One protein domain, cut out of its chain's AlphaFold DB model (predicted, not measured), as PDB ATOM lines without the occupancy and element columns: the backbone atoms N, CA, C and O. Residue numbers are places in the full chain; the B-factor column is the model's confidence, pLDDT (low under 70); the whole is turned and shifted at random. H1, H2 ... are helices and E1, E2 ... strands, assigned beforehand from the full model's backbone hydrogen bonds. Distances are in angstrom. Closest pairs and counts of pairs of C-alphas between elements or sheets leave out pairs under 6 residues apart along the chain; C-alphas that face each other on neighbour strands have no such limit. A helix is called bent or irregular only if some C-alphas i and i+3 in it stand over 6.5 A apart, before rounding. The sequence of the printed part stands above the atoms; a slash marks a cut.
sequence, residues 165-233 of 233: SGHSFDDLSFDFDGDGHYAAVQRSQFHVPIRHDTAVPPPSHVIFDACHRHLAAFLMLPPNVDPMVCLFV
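Overview. This is residues 165 to 233 of the 233 residues of an uncharacterized protein of Aphanomyces astaci (UniProt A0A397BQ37). Look first for a long, thin hairpin of two strands, E1 and E2, with one helix, H1, set off near the hairpin's open end. A long loop joins E2 to H1, and its residues 195 to 201 stick out free, while the tail after H1, residues 219 to 233, folds back on the side of the helix away from the hairpin. It is an open arrangement, in which H1 and strand E1 of the hairpin stay apart and a long link of 14 residues joins E2 to H1. The printed part has 69 residues, with two named strands and then one named helix, in the order E1, E2, H1; the sheet order is E1 - E2, antiparallel, and the class is mixed, helices and strands, though under half of the residues are in named elements. The whole is loose, with a radius of gyration of the C-alphas of 15.8 A, and flat, spanning 54 by 33 by 17 A.

Along the chain. Find C-alpha 169 at (18.373, 94.627, 34.547); from there E1, residues 169 to 176, runs 23.1 A from first to last C-alpha. After residues 177 to 181, E2 takes residues 182 to 189 and also measures 23.1 A. Then go to C-alpha 204 at (39.606, 93.042, 43.322), where H1, residues 204 to 218, begins; it runs 21.3 A to C-alpha 218 at (18.780, 89.385, 45.860).

Arrangement. Begin with E1 and E2, a hairpin of antiparallel neighbour strands whose directions stand at 170 degrees. Among the C-alphas that face each other, those of Asp 170 and Ser 188 are 4.3 A apart and those of Phe 176 and Tyr 182 are 4.4 A apart. Look there for N 171 and O 187 at 2.8 A, and N 185 and O 173 at 2.9 A, both within hydrogen-bond range. Moving outward, you find E1 and H1 apart, with no C-alpha of the one within 8 A of the other. In H1, which is not bent, every O i to N i+4 pair is within hydrogen-bond range.

Size, cuts and confidence. The two C-alphas farthest apart, those of Asp 179 and Ala 199, are 53.9 A from each other, and the C-alphas of Ser 165 and Val 233, first and last printed, are 32.1 A apart. The printed part has no cut, and it ends at residue 233, the chain's last residue. The link from E1 to E2 is tight, with 5 residues, and the link from E2 to H1 is long, with 14. In the B-factor column the mean pLDDT of the printed part is 71.9; look for values under 70 at residues 165 to 166, 193 to 202 and 223 to 233 of this model.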
ATOM      1  N   SER A 165      22.121  95.354  26.663       60.53
ATOM      2  CA  SER A 165      20.972  96.270  26.730       60.53
ATOM      3  C   SER A 165      21.343  97.710  27.123       60.53
ATOM      4  O   SER A 165      20.472  98.570  27.156       60.53
ATOM      5  N   GLY A 166      22.610  97.995  27.461       66.62
ATOM      6  CA  GLY A 166      23.071  99.313  27.934       66.62
ATOM      7  C   GLY A 166      22.474  99.757  29.280       66.62
ATOM      8  O   GLY A 166      22.904 100.760  29.845       66.62
ATOM      9  N   HIS A 167      21.525  98.994  29.819       75.25
ATOM     10  CA  HIS A 167      20.767  99.284  31.022       75.25
ATOM     11  C   HIS A 167      20.948  98.150  32.029       75.25
ATOM     12  O   HIS A 167      21.066  96.984  31.653       75.25
ATOM     13  N   SER A 168      20.972  98.494  33.318       80.19
ATOM     14  CA  SER A 168      20.918  97.481  34.368       80.19
ATOM     15  C   SER A 168      19.575  96.753  34.299       80.19
ATOM     16  O   SER A 168      18.541  97.400  34.141       80.19
ATOM     17  N   PHE A 169      19.585  95.434  34.444       84.31
ATOM     18  CA  PHE A 169      18.373  94.627  34.547       84.31
ATOM     19  C   PHE A 169      18.600  93.480  35.525       84.31
ATOM     20  O   PHE A 169      19.736  93.074  35.755       84.31
ATOM     21  N   ASP A 170      17.513  92.980  36.092       84.25
ATOM     22  CA  ASP A 170      17.489  91.809  36.957       84.25
ATOM     23  C   ASP A 170      16.220  91.038  36.612       84.25
ATOM     24  O   ASP A 170      15.130  91.615  36.568       84.25
ATOM     25  N   ASP A 171      16.382  89.772  36.272       85.19
ATOM     26  CA  ASP A 171      15.325  88.906  35.787       85.19
ATOM     27  C   ASP A 171      15.455  87.524  36.424       85.19
ATOM     28  O   ASP A 171      16.558  86.995  36.581       85.19
ATOM     29  N   LEU A 172      14.319  86.947  36.800       85.88
ATOM     30  CA  LEU A 172      14.235  85.703  37.547       85.88
ATOM     31  C   LEU A 172      13.135  84.837  36.945       85.88
ATOM     32  O   LEU A 172      11.952  85.168  37.029       85.88
ATOM     33  N   SER A 173      13.528  83.704  36.375       85.56
ATOM     34  CA  SER A 173      12.605  82.712  35.836       85.56
ATOM     35  C   SER A 173      12.613  81.455  36.694       85.56
ATOM     36  O   SER A 173      13.679  80.957  37.060       85.56
ATOM     37  N   PHE A 174      11.425  80.924  36.962       85.19
ATOM     38  CA  PHE A 174      11.235  79.636  37.614       85.19
ATOM     39  C   PHE A 174      10.708  78.639  36.592       85.19
ATOM     40  O   PHE A 174       9.713  78.914  35.921       85.19
ATOM     41  N   ASP A 175      11.360  77.491  36.507       84.44
ATOM     42  CA  ASP A 175      10.871  76.326  35.785       84.44
ATOM     43  C   ASP A 175      10.485  75.264  36.811       84.44
ATOM     44  O   ASP A 175      11.295  74.912  37.668       84.44
ATOM     45  N   PHE A 176       9.236  74.812  36.784       84.44
ATOM     46  CA  PHE A 176       8.718  73.830  37.732       84.44
ATOM     47  C   PHE A 176       8.639  72.484  37.037       84.44
ATOM     48  O   PHE A 176       7.972  72.359  36.007       84.44
ATOM     49  N   ASP A 177       9.266  71.467  37.623       80.44
ATOM     50  CA  ASP A 177       8.981  70.108  37.195       80.44
ATOM     51  C   ASP A 177       7.631  69.646  37.775       80.44
ATOM     52  O   ASP A 177       7.125  70.158  38.779       80.44
ATOM     53  N   GLY A 178       6.995  68.686  37.102       72.62
ATOM     54  CA  GLY A 178       5.716  68.121  37.543       72.62
ATOM     55  C   GLY A 178       5.798  67.347  38.866       72.62
ATOM     56  O   GLY A 178       4.756  66.960  39.393       72.62
ATOM     57  N   ASP A 179       7.007  67.151  39.397       81.19
ATOM     58  CA  ASP A 179       7.314  66.372  40.598       81.19
ATOM     59  C   ASP A 179       7.595  67.268  41.823       81.19
ATOM     60  O   ASP A 179       7.919  66.772  42.903       81.19
ATOM     61  N   GLY A 180       7.411  68.588  41.691       76.19
ATOM     62  CA  GLY A 180       7.511  69.550  42.789       76.19
ATOM     63  C   GLY A 180       8.912  70.112  43.040       76.19
ATOM     64  O   GLY A 180       9.096  70.840  44.019       76.19
ATOM     65  N   HIS A 181       9.887  69.831  42.178       79.25
ATOM     66  CA  HIS A 181      11.147  70.565  42.137       79.25
ATOM     67  C   HIS A 181      11.011  71.795  41.237       79.25
ATOM     68  O   HIS A 181      10.159  71.880  40.352       79.25
ATOM     69  N   TYR A 182      11.877  72.775  41.471       79.56
ATOM     70  CA  TYR A 182      11.973  73.944  40.616       79.56
ATOM     71  C   TYR A 182      13.434  74.263  40.313       79.56
ATOM     72  O   TYR A 182      14.307  74.134  41.173       79.56
ATOM     73  N   ALA A 183      13.688  74.710  39.089       79.75
ATOM     74  CA  ALA A 183      14.927  75.352  38.697       79.75
ATOM     75  C   ALA A 183      14.689  76.864  38.644       79.75
ATOM     76  O   ALA A 183      13.797  77.342  37.946       79.75
ATOM     77  N   ALA A 184      15.482  77.625  39.394       80.88
ATOM     78  CA  ALA A 184      15.476  79.080  39.326       80.88
ATOM     79  C   ALA A 184      16.688  79.553  38.520       80.88
ATOM     80  O   ALA A 184      17.825  79.189  38.825       80.88
ATOM     81  N   VAL A 185      16.451  80.386  37.509       84.19
ATOM     82  CA  VAL A 185      17.503  81.046  36.729       84.19
ATOM     83  C   VAL A 185      17.387  82.543  36.954       84.19
ATOM     84  O   VAL A 185      16.371  83.146  36.615       84.19
ATOM     85  N   GLN A 186      18.446  83.139  37.499       84.12
ATOM     86  CA  GLN A 186      18.574  84.584  37.631       84.12
ATOM     87  C   GLN A 186      19.538  85.133  36.575       84.12
ATOM     88  O   GLN A 186      20.645  84.618  36.389       84.12
ATOM     89  N   ARG A 187      19.137  86.212  35.907       85.81
ATOM     90  CA  ARG A 187      19.930  86.959  34.931       85.81
ATOM     91  C   ARG A 187      19.997  88.404  35.388       85.81
ATOM     92  O   ARG A 187      18.983  89.086  35.421       85.81
ATOM     93  N   SER A 188      21.193  88.880  35.711       84.88
ATOM     94  CA  SER A 188      21.380  90.240  36.201       84.88
ATOM     95  C   SER A 188      22.558  90.924  35.522       84.88
ATOM     96  O   SER A 188      23.623  90.334  35.322       84.88
ATOM     97  N   GLN A 189      22.361  92.192  35.181       85.75
ATOM     98  CA  GLN A 189      23.384  93.119  34.731       85.75
ATOM     99  C   GLN A 189      23.277  94.381  35.582       85.75
ATOM    100  O   GLN A 189      22.233  95.025  35.631       85.75
ATOM    101  N   PHE A 190      24.370  94.777  36.222       80.94
ATOM    102  CA  PHE A 190      24.425  95.996  37.020       80.94
ATOM    103  C   PHE A 190      25.737  96.735  36.789       80.94
ATOM    104  O   PHE A 190      26.769  96.150  36.459       80.94
ATOM    105  N   HIS A 191      25.698  98.052  36.967       77.88
ATOM    106  CA  HIS A 191      26.888  98.877  36.866       77.88
ATOM    107  C   HIS A 191      27.742  98.727  38.128       77.88
ATOM    108  O   HIS A 191      27.322  99.090  39.228       77.88
ATOM    109  N   VAL A 192      28.972  98.243  37.969       74.81
ATOM    110  CA  VAL A 192      29.977  98.317  39.030       74.81
ATOM    111  C   VAL A 192      30.632  99.693  38.933       74.81
ATOM    112  O   VAL A 192      31.211  99.992  37.890       74.81
ATOM    113  N   PRO A 193      30.564 100.549  39.972       68.56
ATOM    114  CA  PRO A 193      31.204 101.860  39.966       68.56
ATOM    115  C   PRO A 193      32.728 101.706  40.054       68.56
ATOM    116  O   PRO A 193      33.346 101.895  41.100       68.56
ATOM    117  N   ILE A 194      33.338 101.325  38.936       67.00
ATOM    118  CA  ILE A 194      34.781 101.279  38.753       67.00
ATOM    119  C   ILE A 194      35.207 102.693  38.367       67.00
ATOM    120  O   ILE A 194      34.708 103.266  37.403       67.00
ATOM    121  N   ARG A 195      36.128 103.290  39.128       65.62
ATOM    122  CA  ARG A 195      36.745 104.558  38.722       65.62
ATOM    123  C   ARG A 195      37.592 104.285  37.477       65.62
ATOM    124  O   ARG A 195      38.699 103.777  37.587       65.62
ATOM    125  N   HIS A 196      37.051 104.588  36.302       57.28
ATOM    126  CA  HIS A 196      37.725 104.368  35.018       57.28
ATOM    127  C   HIS A 196      38.875 105.355  34.747       57.28
ATOM    128  O   HIS A 196      39.601 105.186  33.776       57.28
ATOM    129  N   ASP A 197      39.057 106.361  35.608       61.53
ATOM    130  CA  ASP A 197      39.985 107.481  35.399       61.53
ATOM    131  C   ASP A 197      41.428 107.195  35.864       61.53
ATOM    132  O   ASP A 197      42.313 108.044  35.788       61.53
ATOM    133  N   THR A 198      41.695 105.991  36.373       59.69
ATOM    134  CA  THR A 198      43.036 105.586  36.803       59.69
ATOM    135  C   THR A 198      43.611 104.559  35.840       59.69
ATOM    136  O   THR A 198      42.994 103.526  35.605       59.69
ATOM    137  N   ALA A 199      44.846 104.769  35.370       65.69
ATOM    138  CA  ALA A 199      45.638 103.803  34.588       65.69
ATOM    139  C   ALA A 199      45.928 102.468  35.322       65.69
ATOM    140  O   ALA A 199      46.705 101.640  34.850       65.69
ATOM    141  N   VAL A 200      45.329 102.270  36.498       67.19
ATOM    142  CA  VAL A 200      45.475 101.118  37.377       67.19
ATOM    143  C   VAL A 200      44.140 100.365  37.382       67.19
ATOM    144  O   VAL A 200      43.107 100.989  37.637       67.19
ATOM    145  N   PRO A 201      44.131  99.045  37.113       66.25
ATOM    146  CA  PRO A 201      42.916  98.247  37.209       66.25
ATOM    147  C   PRO A 201      42.342  98.322  38.633       66.25
ATOM    148  O   PRO A 201      43.110  98.353  39.601       66.25
ATOM    149  N   PRO A 202      41.007  98.353  38.790       66.50
ATOM    150  CA  PRO A 202      40.386  98.431  40.103       66.50
ATOM    151  C   PRO A 202      40.838  97.257  40.979       66.50
ATOM    152  O   PRO A 202      40.938  96.124  40.497       66.50
ATOM    153  N   PRO A 203      41.093  97.497  42.273       74.31
ATOM    154  CA  PRO A 203      41.450  96.423  43.181       74.31
ATOM    155  C   PRO A 203      40.274  95.443  43.320       74.31
ATOM    156  O   PRO A 203      39.111  95.845  43.383       74.31
ATOM    157  N   SER A 204      40.582  94.145  43.377       72.44
ATOM    158  CA  SER A 204      39.606  93.042  43.322       72.44
ATOM    159  C   SER A 204      38.487  93.125  44.367       72.44
ATOM    160  O   SER A 204      37.375  92.675  44.099       72.44
ATOM    161  N   HIS A 205      38.747  93.743  45.524       77.19
ATOM    162  CA  HIS A 205      37.746  93.923  46.576       77.19
ATOM    163  C   HIS A 205      36.562  94.798  46.136       77.19
ATOM    164  O   HIS A 205      35.442  94.520  46.530       77.19
ATOM    165  N   VAL A 206      36.755  95.793  45.259       76.81
ATOM    166  CA  VAL A 206      35.660  96.683  44.818       76.81
ATOM    167  C   VAL A 206      34.629  95.929  43.980       76.81
ATOM    168  O   VAL A 206      33.424  96.142  44.120       76.81
ATOM    169  N   ILE A 207      35.105  95.032  43.111       76.94
ATOM    170  CA  ILE A 207      34.249  94.153  42.306       76.94
ATOM    171  C   ILE A 207      33.534  93.170  43.232       76.94
ATOM    172  O   ILE A 207      32.324  92.994  43.130       76.94
ATOM    173  N   PHE A 208      34.280  92.580  44.167       80.06
ATOM    174  CA  PHE A 208      33.741  91.642  45.139       80.06
ATOM    175  C   PHE A 208      32.633  92.267  46.000       80.06
ATOM    176  O   PHE A 208      31.554  91.696  46.104       80.06
ATOM    177  N   ASP A 209      32.845  93.472  46.528       79.88
ATOM    178  CA  ASP A 209      31.866  94.197  47.341       79.88
ATOM    179  C   ASP A 209      30.606  94.549  46.542       79.88
ATOM    180  O   ASP A 209      29.494  94.503  47.068       79.88
ATOM    181  N   ALA A 210      30.756  94.911  45.265       79.12
ATOM    182  CA  ALA A 210      29.617  95.182  44.395       79.12
ATOM    183  C   ALA A 210      28.794  93.915  44.125       79.12
ATOM    184  O   ALA A 210      27.572  93.952  44.272       79.12
ATOM    185  N   CYS A 211      29.455  92.796  43.807       79.50
ATOM    186  CA  CYS A 211      28.800  91.500  43.638       79.50
ATOM    187  C   CYS A 211      28.134  91.027  44.936       79.50
ATOM    188  O   CYS A 211      26.995  90.572  44.905       79.50
ATOM    189  N   HIS A 212      28.805  91.185  46.081       79.81
ATOM    190  CA  HIS A 212      28.270  90.811  47.386       79.81
ATOM    191  C   HIS A 212      27.018  91.616  47.735       79.81
ATOM    192  O   HIS A 212      26.011  91.039  48.126       79.81
ATOM    193  N   ARG A 213      27.037  92.945  47.547       79.25
ATOM    194  CA  ARG A 213      25.847  93.786  47.766       79.25
ATOM    195  C   ARG A 213      24.679  93.371  46.880       79.25
ATOM    196  O   ARG A 213      23.549  93.355  47.355       79.25
ATOM    197  N   HIS A 214      24.944  93.053  45.615       78.00
ATOM    198  CA  HIS A 214      23.904  92.600  44.699       78.00
ATOM    199  C   HIS A 214      23.309  91.256  45.141       78.00
ATOM    200  O   HIS A 214      22.093  91.131  45.238       78.00
ATOM    201  N   LEU A 215      24.156  90.288  45.499       77.38
ATOM    202  CA  LEU A 215      23.727  88.975  45.981       77.38
ATOM    203  C   LEU A 215      22.965  89.076  47.313       77.38
ATOM    204  O   LEU A 215      21.928  88.442  47.476       77.38
ATOM    205  N   ALA A 216      23.425  89.910  48.246       79.00
ATOM    206  CA  ALA A 216      22.728  90.161  49.506       79.00
ATOM    207  C   ALA A 216      21.351  90.803  49.282       79.00
ATOM    208  O   ALA A 216      20.381  90.388  49.910       79.00
ATOM    209  N   ALA A 217      21.249  91.769  48.363       77.81
ATOM    210  CA  ALA A 217      19.970  92.368  47.985       77.81
ATOM    211  C   ALA A 217      19.024  91.340  47.344       77.81
ATOM    212  O   ALA A 217      17.848  91.304  47.690       77.81
ATOM    213  N   PHE A 218      19.545  90.473  46.470       73.44
ATOM    214  CA  PHE A 218      18.780  89.385  45.860       73.44
ATOM    215  C   PHE A 218      18.251  88.389  46.901       73.44
ATOM    216  O   PHE A 218      17.068  88.060  46.908       73.44
ATOM    217  N   LEU A 219      19.104  87.959  47.834       79.06
ATOM    218  CA  LEU A 219      18.727  87.046  48.916       79.06
ATOM    219  C   LEU A 219      17.923  87.724  50.039       79.06
ATOM    220  O   LEU A 219      17.627  87.076  51.044       79.06
ATOM    221  N   MET A 220      17.583  89.012  49.902       78.56
ATOM    222  CA  MET A 220      16.891  89.808  50.924       78.56
ATOM    223  C   MET A 220      17.607  89.783  52.288       78.56
ATOM    224  O   MET A 220      16.982  89.867  53.348       78.56
ATOM    225  N   LEU A 221      18.936  89.653  52.268       77.12
ATOM    226  CA  LEU A 221      19.765  89.626  53.464       77.12
ATOM    227  C   LEU A 221      19.965  91.047  54.012       77.12
ATOM    228  O   LEU A 221      20.059  92.009  53.242       77.12
ATOM    229  N   PRO A 222      20.064  91.213  55.343       73.56
ATOM    230  CA  PRO A 222      20.308  92.520  55.930       73.56
ATOM    231  C   PRO A 222      21.661  93.093  55.465       73.56
ATOM    232  O   PRO A 222      22.627  92.354  55.287       73.56
ATOM    233  N   PRO A 223      21.785  94.423  55.321       60.97
ATOM    234  CA  PRO A 223      22.956  95.067  54.711       60.97
ATOM    235  C   PRO A 223      24.269  94.919  55.505       60.97
ATOM    236  O   PRO A 223      25.321  95.297  55.001       60.97
ATOM    237  N   ASN A 224      24.214  94.365  56.723       62.12
ATOM    238  CA  ASN A 224      25.351  94.146  57.624       62.12
ATOM    239  C   ASN A 224      25.796  92.673  57.707       62.12
ATOM    240  O   ASN A 224      26.487  92.307  58.656       62.12
ATOM    241  N   VAL A 225      25.383  91.804  56.778       62.38
ATOM    242  CA  VAL A 225      25.914  90.432  56.752       62.38
ATOM    243  C   VAL A 225      27.377  90.470  56.314       62.38
ATOM    244  O   VAL A 225      27.698  90.964  55.231       62.38
ATOM    245  N   ASP A 226      28.256  89.960  57.176       56.81
ATOM    246  CA  ASP A 226      29.684  89.872  56.898       56.81
ATOM    247  C   ASP A 226      29.935  89.047  55.621       56.81
ATOM    248  O   ASP A 226      29.464  87.907  55.522       56.81
ATOM    249  N   PRO A 227      30.752  89.543  54.674       52.41
ATOM    250  CA  PRO A 227      31.020  88.857  53.408       52.41
ATOM    251  C   PRO A 227      31.708  87.495  53.564       52.41
ATOM    252  O   PRO A 227      31.694  86.672  52.650       52.41
ATOM    253  N   MET A 228      32.307  87.241  54.728       46.66
ATOM    254  CA  MET A 228      32.925  85.961  55.082       46.66
ATOM    255  C   MET A 228      31.904  84.871  55.435       46.66
ATOM    256  O   MET A 228      32.253  83.693  55.395       46.66
ATOM    257  N   VAL A 229      30.667  85.236  55.785       42.84
ATOM    258  CA  VAL A 229      29.653  84.291  56.285       42.84
ATOM    259  C   VAL A 229      28.859  83.650  55.138       42.84
ATOM    260  O   VAL A 229      28.398  82.523  55.278       42.84
ATOM    261  N   CYS A 230      28.761  84.306  53.977       35.72
ATOM    262  CA  CYS A 230      27.917  83.841  52.867       35.72
ATOM    263  C   CYS A 230      28.642  83.059  51.757       35.72
ATOM    264  O   CYS A 230      27.981  82.558  50.857       35.72
ATOM    265  N   LEU A 231      29.973  82.924  51.797       34.28
ATOM    266  CA  LEU A 231      30.746  82.183  50.781       34.28
ATOM    267  C   LEU A 231      31.016  80.709  51.128       34.28
ATOM    268  O   LEU A 231      31.751  80.031  50.410       34.28
ATOM    269  N   PHE A 232      30.450  80.221  52.231       30.22
ATOM    270  CA  PHE A 232      30.588  78.840  52.687       30.22
ATOM    271  C   PHE A 232      29.218  78.187  52.874       30.22
ATOM    272  O   PHE A 232      28.879  77.775  53.981       30.22
ATOM    273  N   VAL A 233      28.445  78.091  51.795       29.42
ATOM    274  CA  VAL A 233      27.455  77.021  51.611       29.42
ATOM    275  C   VAL A 233      27.553  76.547  50.173       29.42
ATOM    276  O   VAL A 233      27.548  77.426  49.283       29.42
TER     277      VAL A 233